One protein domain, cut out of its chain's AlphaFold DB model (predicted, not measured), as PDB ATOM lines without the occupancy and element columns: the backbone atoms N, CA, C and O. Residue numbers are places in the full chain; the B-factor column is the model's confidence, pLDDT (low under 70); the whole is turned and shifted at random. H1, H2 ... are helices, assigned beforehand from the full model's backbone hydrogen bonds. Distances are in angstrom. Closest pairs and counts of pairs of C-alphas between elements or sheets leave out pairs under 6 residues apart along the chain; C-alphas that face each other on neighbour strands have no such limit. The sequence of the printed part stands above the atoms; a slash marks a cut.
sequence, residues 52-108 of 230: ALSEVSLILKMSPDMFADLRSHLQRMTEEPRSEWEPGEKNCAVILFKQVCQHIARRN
ATOM      1  N   ALA A  52      76.276  85.830 139.305       43.09
ATOM      2  CA  ALA A  52      75.085  85.197 138.716       43.09
ATOM      3  C   ALA A  52      75.173  83.656 138.707       43.09
ATOM      4  O   ALA A  52      74.164  82.958 138.695       43.09
ATOM      5  N   LEU A  53      76.392  83.106 138.732       39.44
ATOM      6  CA  LEU A  53      76.626  81.661 138.687       39.44
ATOM      7  C   LEU A  53      76.359  80.963 140.030       39.44
ATOM      8  O   LEU A  53      76.034  79.776 140.032       39.44
ATOM      9  N   SER A  54      76.446  81.666 141.165       41.16
ATOM     10  CA  SER A  54      76.107  81.082 142.472       41.16
ATOM     11  C   SER A  54      74.601  80.874 142.650       41.16
ATOM     12  O   SER A  54      74.202  79.902 143.277       41.16
ATOM     13  N   GLU A  55      73.764  81.726 142.055       42.38
ATOM     14  CA  GLU A  55      72.300  81.563 142.070       42.38
ATOM     15  C   GLU A  55      71.847  80.484 141.080       42.38
ATOM     16  O   GLU A  55      71.049  79.613 141.421       42.38
ATOM     17  N   VAL A  56      72.441  80.454 139.883       45.72
ATOM     18  CA  VAL A  56      72.153  79.425 138.873       45.72
ATOM     19  C   VAL A  56      72.617  78.037 139.333       45.72
ATOM     20  O   VAL A  56      71.897  77.062 139.143       45.72
ATOM     21  N   SER A  57      73.769  77.927 140.005       41.47
ATOM     22  CA  SER A  57      74.234  76.650 140.578       41.47
ATOM     23  C   SER A  57      73.392  76.158 141.766       41.47
ATOM     24  O   SER A  57      73.374  74.956 142.032       41.47
ATOM     25  N   LEU A  58      72.654  77.051 142.435       45.06
ATOM     26  CA  LEU A  58      71.685  76.712 143.481       45.06
ATOM     27  C   LEU A  58      70.366  76.195 142.895       45.06
ATOM     28  O   LEU A  58      69.859  75.186 143.378       45.06
ATOM     29  N   ILE A  59      69.872  76.797 141.809       47.22
ATOM     30  CA  ILE A  59      68.695  76.298 141.067       47.22
ATOM     31  C   ILE A  59      69.000  74.940 140.405       47.22
ATOM     32  O   ILE A  59      68.130  74.086 140.266       47.22
ATOM     33  N   LEU A  60      70.267  74.706 140.055       46.62
ATOM     34  CA  LEU A  60      70.763  73.478 139.429       46.62
ATOM     35  C   LEU A  60      71.017  72.314 140.395       46.62
ATOM     36  O   LEU A  60      71.261  71.192 139.938       46.62
ATOM     37  N   LYS A  61      70.942  72.529 141.715       48.53
ATOM     38  CA  LYS A  61      70.917  71.425 142.683       48.53
ATOM     39  C   LYS A  61      69.523  70.791 142.702       48.53
ATOM     40  O   LYS A  61      68.743  70.973 143.624       48.53
ATOM     41  N   MET A  62      69.298  69.963 141.684       46.62
ATOM     42  CA  MET A  62      68.386  68.820 141.697       46.62
ATOM     43  C   MET A  62      66.906  69.163 141.875       46.62
ATOM     44  O   MET A  62      66.275  68.751 142.847       46.62
ATOM     45  N   SER A  63      66.308  69.764 140.850       51.47
ATOM     46  CA  SER A  63      64.954  69.326 140.522       51.47
ATOM     47  C   SER A  63      65.014  67.841 140.124       51.47
ATOM     48  O   SER A  63      65.781  67.484 139.221       51.47
ATOM     49  N   PRO A  64      64.271  66.948 140.800       59.88
ATOM     50  CA  PRO A  64      64.241  65.526 140.467       59.88
ATOM     51  C   PRO A  64      63.616  65.250 139.089       59.88
ATOM     52  O   PRO A  64      63.766  64.140 138.577       59.88
ATOM     53  N   ASP A  65      62.962  66.240 138.464       79.88
ATOM     54  CA  ASP A  65      62.348  66.109 137.144       79.88
ATOM     55  C   ASP A  65      62.554  67.376 136.290       79.88
ATOM     56  O   ASP A  65      61.669  68.219 136.148       79.88
ATOM     57  N   MET A  66      63.720  67.477 135.636       82.25
ATOM     58  CA  MET A  66      64.025  68.542 134.663       82.25
ATOM     59  C   MET A  66      62.970  68.656 133.544       82.25
ATOM     60  O   MET A  66      62.810  69.721 132.944       82.25
ATOM     61  N   PHE A  67      62.242  67.573 133.239       82.81
ATOM     62  CA  PHE A  67      61.161  67.612 132.257       82.81
ATOM     63  C   PHE A  67      59.890  68.239 132.824       82.81
ATOM     64  O   PHE A  67      59.116  68.798 132.048       82.81
ATOM     65  N   ALA A  68      59.624  68.123 134.127       86.62
ATOM     66  CA  ALA A  68      58.509  68.816 134.772       86.62
ATOM     67  C   ALA A  68      58.735  70.331 134.769       86.62
ATOM     68  O   ALA A  68      57.834  71.070 134.379       86.62
ATOM     69  N   ASP A  69      59.950  70.783 135.081       86.88
ATOM     70  CA  ASP A  69      60.271  72.215 135.066       86.88
ATOM     71  C   ASP A  69      60.206  72.791 133.652       86.88
ATOM     72  O   ASP A  69      59.624  73.853 133.430       86.88
ATOM     73  N   LEU A  70      60.728  72.059 132.658       88.38
ATOM     74  CA  LEU A  70      60.594  72.467 131.262       88.38
ATOM     75  C   LEU A  70      59.119  72.524 130.835       88.38
ATOM     76  O   LEU A  70      58.726  73.467 130.152       88.38
ATOM     77  N   ARG A  71      58.290  71.552 131.248       89.75
ATOM     78  CA  ARG A  71      56.840  71.561 130.986       89.75
ATOM     79  C   ARG A  71      56.153  72.766 131.626       89.75
ATOM     80  O   ARG A  71      55.338  73.391 130.960       89.75
ATOM     81  N   SER A  72      56.521  73.119 132.856       89.56
ATOM     82  CA  SER A  72      56.009  74.306 133.549       89.56
ATOM     83  C   SER A  72      56.347  75.593 132.788       89.56
ATOM     84  O   SER A  72      55.463  76.392 132.482       89.56
ATOM     85  N   HIS A  73      57.601  75.752 132.352       88.38
ATOM     86  CA  HIS A  73      57.993  76.893 131.517       88.38
ATOM     87  C   HIS A  73      57.286  76.908 130.154       88.38
ATOM     88  O   HIS A  73      56.901  77.972 129.674       88.38
ATOM     89  N   LEU A  74      57.091  75.746 129.524       87.62
ATOM     90  CA  LEU A  74      56.345  75.644 128.267       87.62
ATOM     91  C   LEU A  74      54.878  76.043 128.448       87.62
ATOM     92  O   LEU A  74      54.355  76.767 127.606       87.62
ATOM     93  N   GLN A  75      54.242  75.617 129.539       90.94
ATOM     94  CA  GLN A  75      52.875  76.011 129.871       90.94
ATOM     95  C   GLN A  75      52.788  77.521 130.098       90.94
ATOM     96  O   GLN A  75      51.950  78.189 129.499       90.94
ATOM     97  N   ARG A  76      53.717  78.094 130.860       90.25
ATOM     98  CA  ARG A  76      53.751  79.539 131.091       90.25
ATOM     99  C   ARG A  76      53.913  80.346 129.801       90.25
ATOM    100  O   ARG A  76      53.286  81.384 129.656       90.25
ATOM    101  N   MET A  77      54.671  79.847 128.817       87.50
ATOM    102  CA  MET A  77      54.779  80.503 127.500       87.50
ATOM    103  C   MET A  77      53.462  80.513 126.715       87.50
ATOM    104  O   MET A  77      53.347  81.264 125.749       87.50
ATOM    105  N   THR A  78      52.495  79.663 127.074       89.00
ATOM    106  CA  THR A  78      51.142  79.711 126.499       89.00
ATOM    107  C   THR A  78      50.230  80.705 127.212       89.00
ATOM    108  O   THR A  78      49.258  81.157 126.616       89.00
ATOM    109  N   GLU A  79      50.548  81.046 128.461       92.44
ATOM    110  CA  GLU A  79      49.735  81.905 129.324       92.44
ATOM    111  C   GLU A  79      50.180  83.373 129.249       92.44
ATOM    112  O   GLU A  79      49.335  84.263 129.228       92.44
ATOM    113  N   GLU A  80      51.486  83.632 129.142       92.19
ATOM    114  CA  GLU A  80      52.051  84.982 129.083       92.19
ATOM    115  C   GLU A  80      53.178  85.103 128.042       92.19
ATOM    116  O   GLU A  80      53.971  84.168 127.842       92.19
ATOM    117  N   PRO A  81      53.293  86.260 127.363       89.69
ATOM    118  CA  PRO A  81      54.351  86.486 126.394       89.69
ATOM    119  C   PRO A  81      55.712  86.550 127.091       89.69
ATOM    120  O   PRO A  81      55.891  87.153 128.148       89.69
ATOM    121  N   ARG A  82      56.731  85.977 126.444       83.88
ATOM    122  CA  ARG A  82      58.090  85.893 126.996       83.88
ATOM    123  C   ARG A  82      58.676  87.259 127.365       83.88
ATOM    124  O   ARG A  82      59.560  87.317 128.212       83.88
ATOM    125  N   SER A  83      58.240  88.354 126.741       89.31
ATOM    126  CA  SER A  83      58.673  89.718 127.076       89.31
ATOM    127  C   SER A  83      58.438  90.061 128.547       89.31
ATOM    128  O   SER A  83      59.309  90.689 129.148       89.31
ATOM    129  N   GLU A  84      57.343  89.569 129.124       91.88
ATOM    130  CA  GLU A  84      56.885  89.863 130.488       91.88
ATOM    131  C   GLU A  84      57.616  89.053 131.566       91.88
ATOM    132  O   GLU A  84      57.505  89.351 132.748       91.88
ATOM    133  N   TRP A  85      58.421  88.064 131.170       90.50
ATOM    134  CA  TRP A  85      59.134  87.215 132.121       90.50
ATOM    135  C   TRP A  85      60.308  87.941 132.768       90.50
ATOM    136  O   TRP A  85      61.050  88.683 132.103       90.50
ATOM    137  N   GLU A  86      60.581  87.604 134.024       92.81
ATOM    138  CA  GLU A  86      61.764  88.106 134.708       92.81
ATOM    139  C   GLU A  86      63.050  87.592 134.024       92.81
ATOM    140  O   GLU A  86      63.107  86.448 133.550       92.81
ATOM    141  N   PRO A  87      64.131  88.395 133.962       88.94
ATOM    142  CA  PRO A  87      65.388  87.979 133.336       88.94
ATOM    143  C   PRO A  87      65.958  86.670 133.901       88.94
ATOM    144  O   PRO A  87      66.531  85.872 133.154       88.94
ATOM    145  N   GLY A  88      65.785  86.426 135.204       89.62
ATOM    146  CA  GLY A  88      66.192  85.176 135.851       89.62
ATOM    147  C   GLY A  88      65.442  83.963 135.295       89.62
ATOM    148  O   GLY A  88      66.059  82.959 134.942       89.62
ATOM    149  N   GLU A  89      64.131  84.086 135.112       87.50
ATOM    150  CA  GLU A  89      63.261  83.014 134.618       87.50
ATOM    151  C   GLU A  89      63.525  82.705 133.144       87.50
ATOM    152  O   GLU A  89      63.626  81.539 132.755       87.50
ATOM    153  N   LYS A  90      63.737  83.751 132.331       87.69
ATOM    154  CA  LYS A  90      64.170  83.621 130.929       87.69
ATOM    155  C   LYS A  90      65.448  82.789 130.823       87.69
ATOM    156  O   LYS A  90      65.539  81.904 129.971       87.69
ATOM    157  N   ASN A  91      66.431  83.077 131.676       86.62
ATOM    158  CA  ASN A  91      67.707  82.368 131.683       86.62
ATOM    159  C   ASN A  91      67.552  80.925 132.175       86.62
ATOM    160  O   ASN A  91      68.087  80.014 131.542       86.62
ATOM    161  N   CYS A  92      66.782  80.700 133.242       87.56
ATOM    162  CA  CYS A  92      66.482  79.360 133.750       87.56
ATOM    163  C   CYS A  92      65.816  78.477 132.694       87.56
ATOM    164  O   CYS A  92      66.288  77.366 132.458       87.56
ATOM    165  N   ALA A  93      64.802  78.981 131.988       86.69
ATOM    166  CA  ALA A  93      64.119  78.226 130.941       86.69
ATOM    167  C   ALA A  93      65.066  77.817 129.798       86.69
ATOM    168  O   ALA A  93      65.026  76.677 129.332       86.69
ATOM    169  N   VAL A  94      65.971  78.711 129.377       84.44
ATOM    170  CA  VAL A  94      66.979  78.403 128.346       84.44
ATOM    171  C   VAL A  94      67.981  77.356 128.835       84.44
ATOM    172  O   VAL A  94      68.363  76.466 128.070       84.44
ATOM    173  N   ILE A  95      68.422  77.449 130.091       86.62
ATOM    174  CA  ILE A  95      69.356  76.486 130.685       86.62
ATOM    175  C   ILE A  95      68.699  75.105 130.784       86.62
ATOM    176  O   ILE A  95      69.276  74.132 130.298       86.62
ATOM    177  N   LEU A  96      67.479  75.029 131.321       86.56
ATOM    178  CA  LEU A  96      66.708  73.788 131.427       86.56
ATOM    179  C   LEU A  96      66.470  73.153 130.057       86.56
ATOM    180  O   LEU A  96      66.702  71.958 129.882       86.56
ATOM    181  N   PHE A  97      66.088  73.953 129.056       86.12
ATOM    182  CA  PHE A  97      65.925  73.470 127.687       86.12
ATOM    183  C   PHE A  97      67.216  72.838 127.154       86.12
ATOM    184  O   PHE A  97      67.197  71.701 126.683       86.12
ATOM    185  N   LYS A  98      68.360  73.526 127.291       83.31
ATOM    186  CA  LYS A  98      69.662  72.988 126.867       83.31
ATOM    187  C   LYS A  98      69.986  71.674 127.573       83.31
ATOM    188  O   LYS A  98      70.415  70.732 126.914       83.31
ATOM    189  N   GLN A  99      69.754  71.585 128.879       83.69
ATOM    190  CA  GLN A  99      70.023  70.368 129.648       83.69
ATOM    191  C   GLN A  99      69.141  69.197 129.222       83.69
ATOM    192  O   GLN A  99      69.644  68.089 129.038       83.69
ATOM    193  N   VAL A 100      67.848  69.438 129.003       84.31
ATOM    194  CA  VAL A 100      66.926  68.419 128.493       84.31
ATOM    195  C   VAL A 100      67.355  67.958 127.099       84.31
ATOM    196  O   VAL A 100      67.432  66.755 126.857       84.31
ATOM    197  N   CYS A 101      67.723  68.881 126.205       79.38
ATOM    198  CA  CYS A 101      68.249  68.534 124.885       79.38
ATOM    199  C   CYS A 101      69.526  67.689 124.973       79.38
ATOM    200  O   CYS A 101      69.630  66.681 124.278       79.38
ATOM    201  N   GLN A 102      70.474  68.044 125.845       80.19
ATOM    202  CA  GLN A 102      71.695  67.260 126.067       80.19
ATOM    203  C   GLN A 102      71.387  65.868 126.633       80.19
ATOM    204  O   GLN A 102      71.984  64.875 126.218       80.19
ATOM    205  N   HIS A 103      70.436  65.766 127.563       81.62
ATOM    206  CA  HIS A 103      70.013  64.492 128.144       81.62
ATOM    207  C   HIS A 103      69.356  63.575 127.110       81.62
ATOM    208  O   HIS A 103      69.702  62.396 127.025       81.62
ATOM    209  N   ILE A 104      68.455  64.119 126.288       77.88
ATOM    210  CA  ILE A 104      67.861  63.410 125.149       77.88
ATOM    211  C   ILE A 104      68.971  62.987 124.180       77.88
ATOM    212  O   ILE A 104      69.021  61.822 123.796       77.88
ATOM    213  N   ALA A 105      69.896  63.884 123.840       74.06
ATOM    214  CA  ALA A 105      70.981  63.587 122.909       74.06
ATOM    215  C   ALA A 105      71.869  62.425 123.376       74.06
ATOM    216  O   ALA A 105      72.222  61.561 122.580       74.06
ATOM    217  N   ARG A 106      72.190  62.370 124.672       75.00
ATOM    218  CA  ARG A 106      73.027  61.309 125.254       75.00
ATOM    219  C   ARG A 106      72.320  59.961 125.363       75.00
ATOM    220  O   ARG A 106      72.972  58.930 125.276       75.00
ATOM    221  N   ARG A 107      71.005  59.948 125.605       76.06
ATOM    222  CA  ARG A 107      70.256  58.701 125.846       76.06
ATOM    223  C   ARG A 107      69.714  58.030 124.591       76.06
ATOM    224  O   ARG A 107      69.313  56.872 124.672       76.06
ATOM    225  N   ASN A 108      69.647  58.737 123.467       71.19
ATOM    226  CA  ASN A 108      69.044  58.207 122.252       71.19
ATOM    227  C   ASN A 108      70.110  57.744 121.257       71.19
ATOM    228  O   ASN A 108      71.056  58.464 120.955       71.19
TER     229      ASN A 108
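AT A GLANCE: This is residues 52 to 108 of the 230 residues of an uncharacterized protein of Neosartorya fischeri (strain ATCC 1020 / DSM 3700 / CBS 544.65 / FGSC A1164 / JCM 1740 / NRRL 181 / WB 181) (UniProt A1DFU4). Two helices, H2 and the longer H3, make a lopsided V: H2 packs by its first half on the middle of H3 and then spreads away from it, and the link of residues 80 to 86 bridges the open side of the V. The small helix H1 lies off to one side, near H3 but touching no helix. The printed part has 57 residues with three named helices in the order H1, H2, H3 and no named strand, and its class is all helix. It is only just compact, close to loose, with a radius of gyration of the C-alphas of 11.9 A, and it spans 34 by 27 by 16 A.

HOW THE PARTS SIT: The printed part begins with H1, residues 52 to 59. A short link of six residues leads to H2, residues 66 to 79, and H1 and H2 are apart. A short link of seven residues leads from H2 to H3, residues 87 to 107. H1 and H3 are close but not clearly touching; their closest C-alphas, those of Val 56 and Cys 92, are 7.6 A apart. The lines of H1 and H3 stand at a steep tilt of 61 degrees, and the two run the same way. H2 and H3 touch, with 8 pairs of C-alphas within 8 A, and the closest C-alphas are those of Leu 70 and Leu 96, 6.3 A apart. H3 touches H2 with residues 93 to 100 alone. H2 and H3 run opposite ways at a steep tilt of 48 degrees, and their centres are 11.4 A apart. In H1, H2 and H3 every backbone O i to N i+4 pair is within hydrogen-bond range.

IN THESE COORDINATES: H1 starts at C-alpha 52, at (75.085, 85.197, 138.716), and measures 11.2 A from first to last C-alpha. H2 runs 20.3 A from Met 66, with its C-alpha at (64.025, 68.542, 134.663), to Glu 79. H3, the longest helix with 21 residues, runs 30.6 A from Pro 87 to Arg 107, whose C-alpha is at (70.256, 58.701, 125.846).

THE WHOLE: The two C-alphas farthest apart are those of Glu 84, in the link from H2 to H3, and Asn 108, at 34.9 A. The C-alphas of Ala 52 and Asn 108, the first and last printed residues, are 32.2 A apart. The printed part has no cut, and neither link is long. The mean pLDDT of the printed part is 76.6; residues 52 to 64 are under 70, and the mean of H1 is 43.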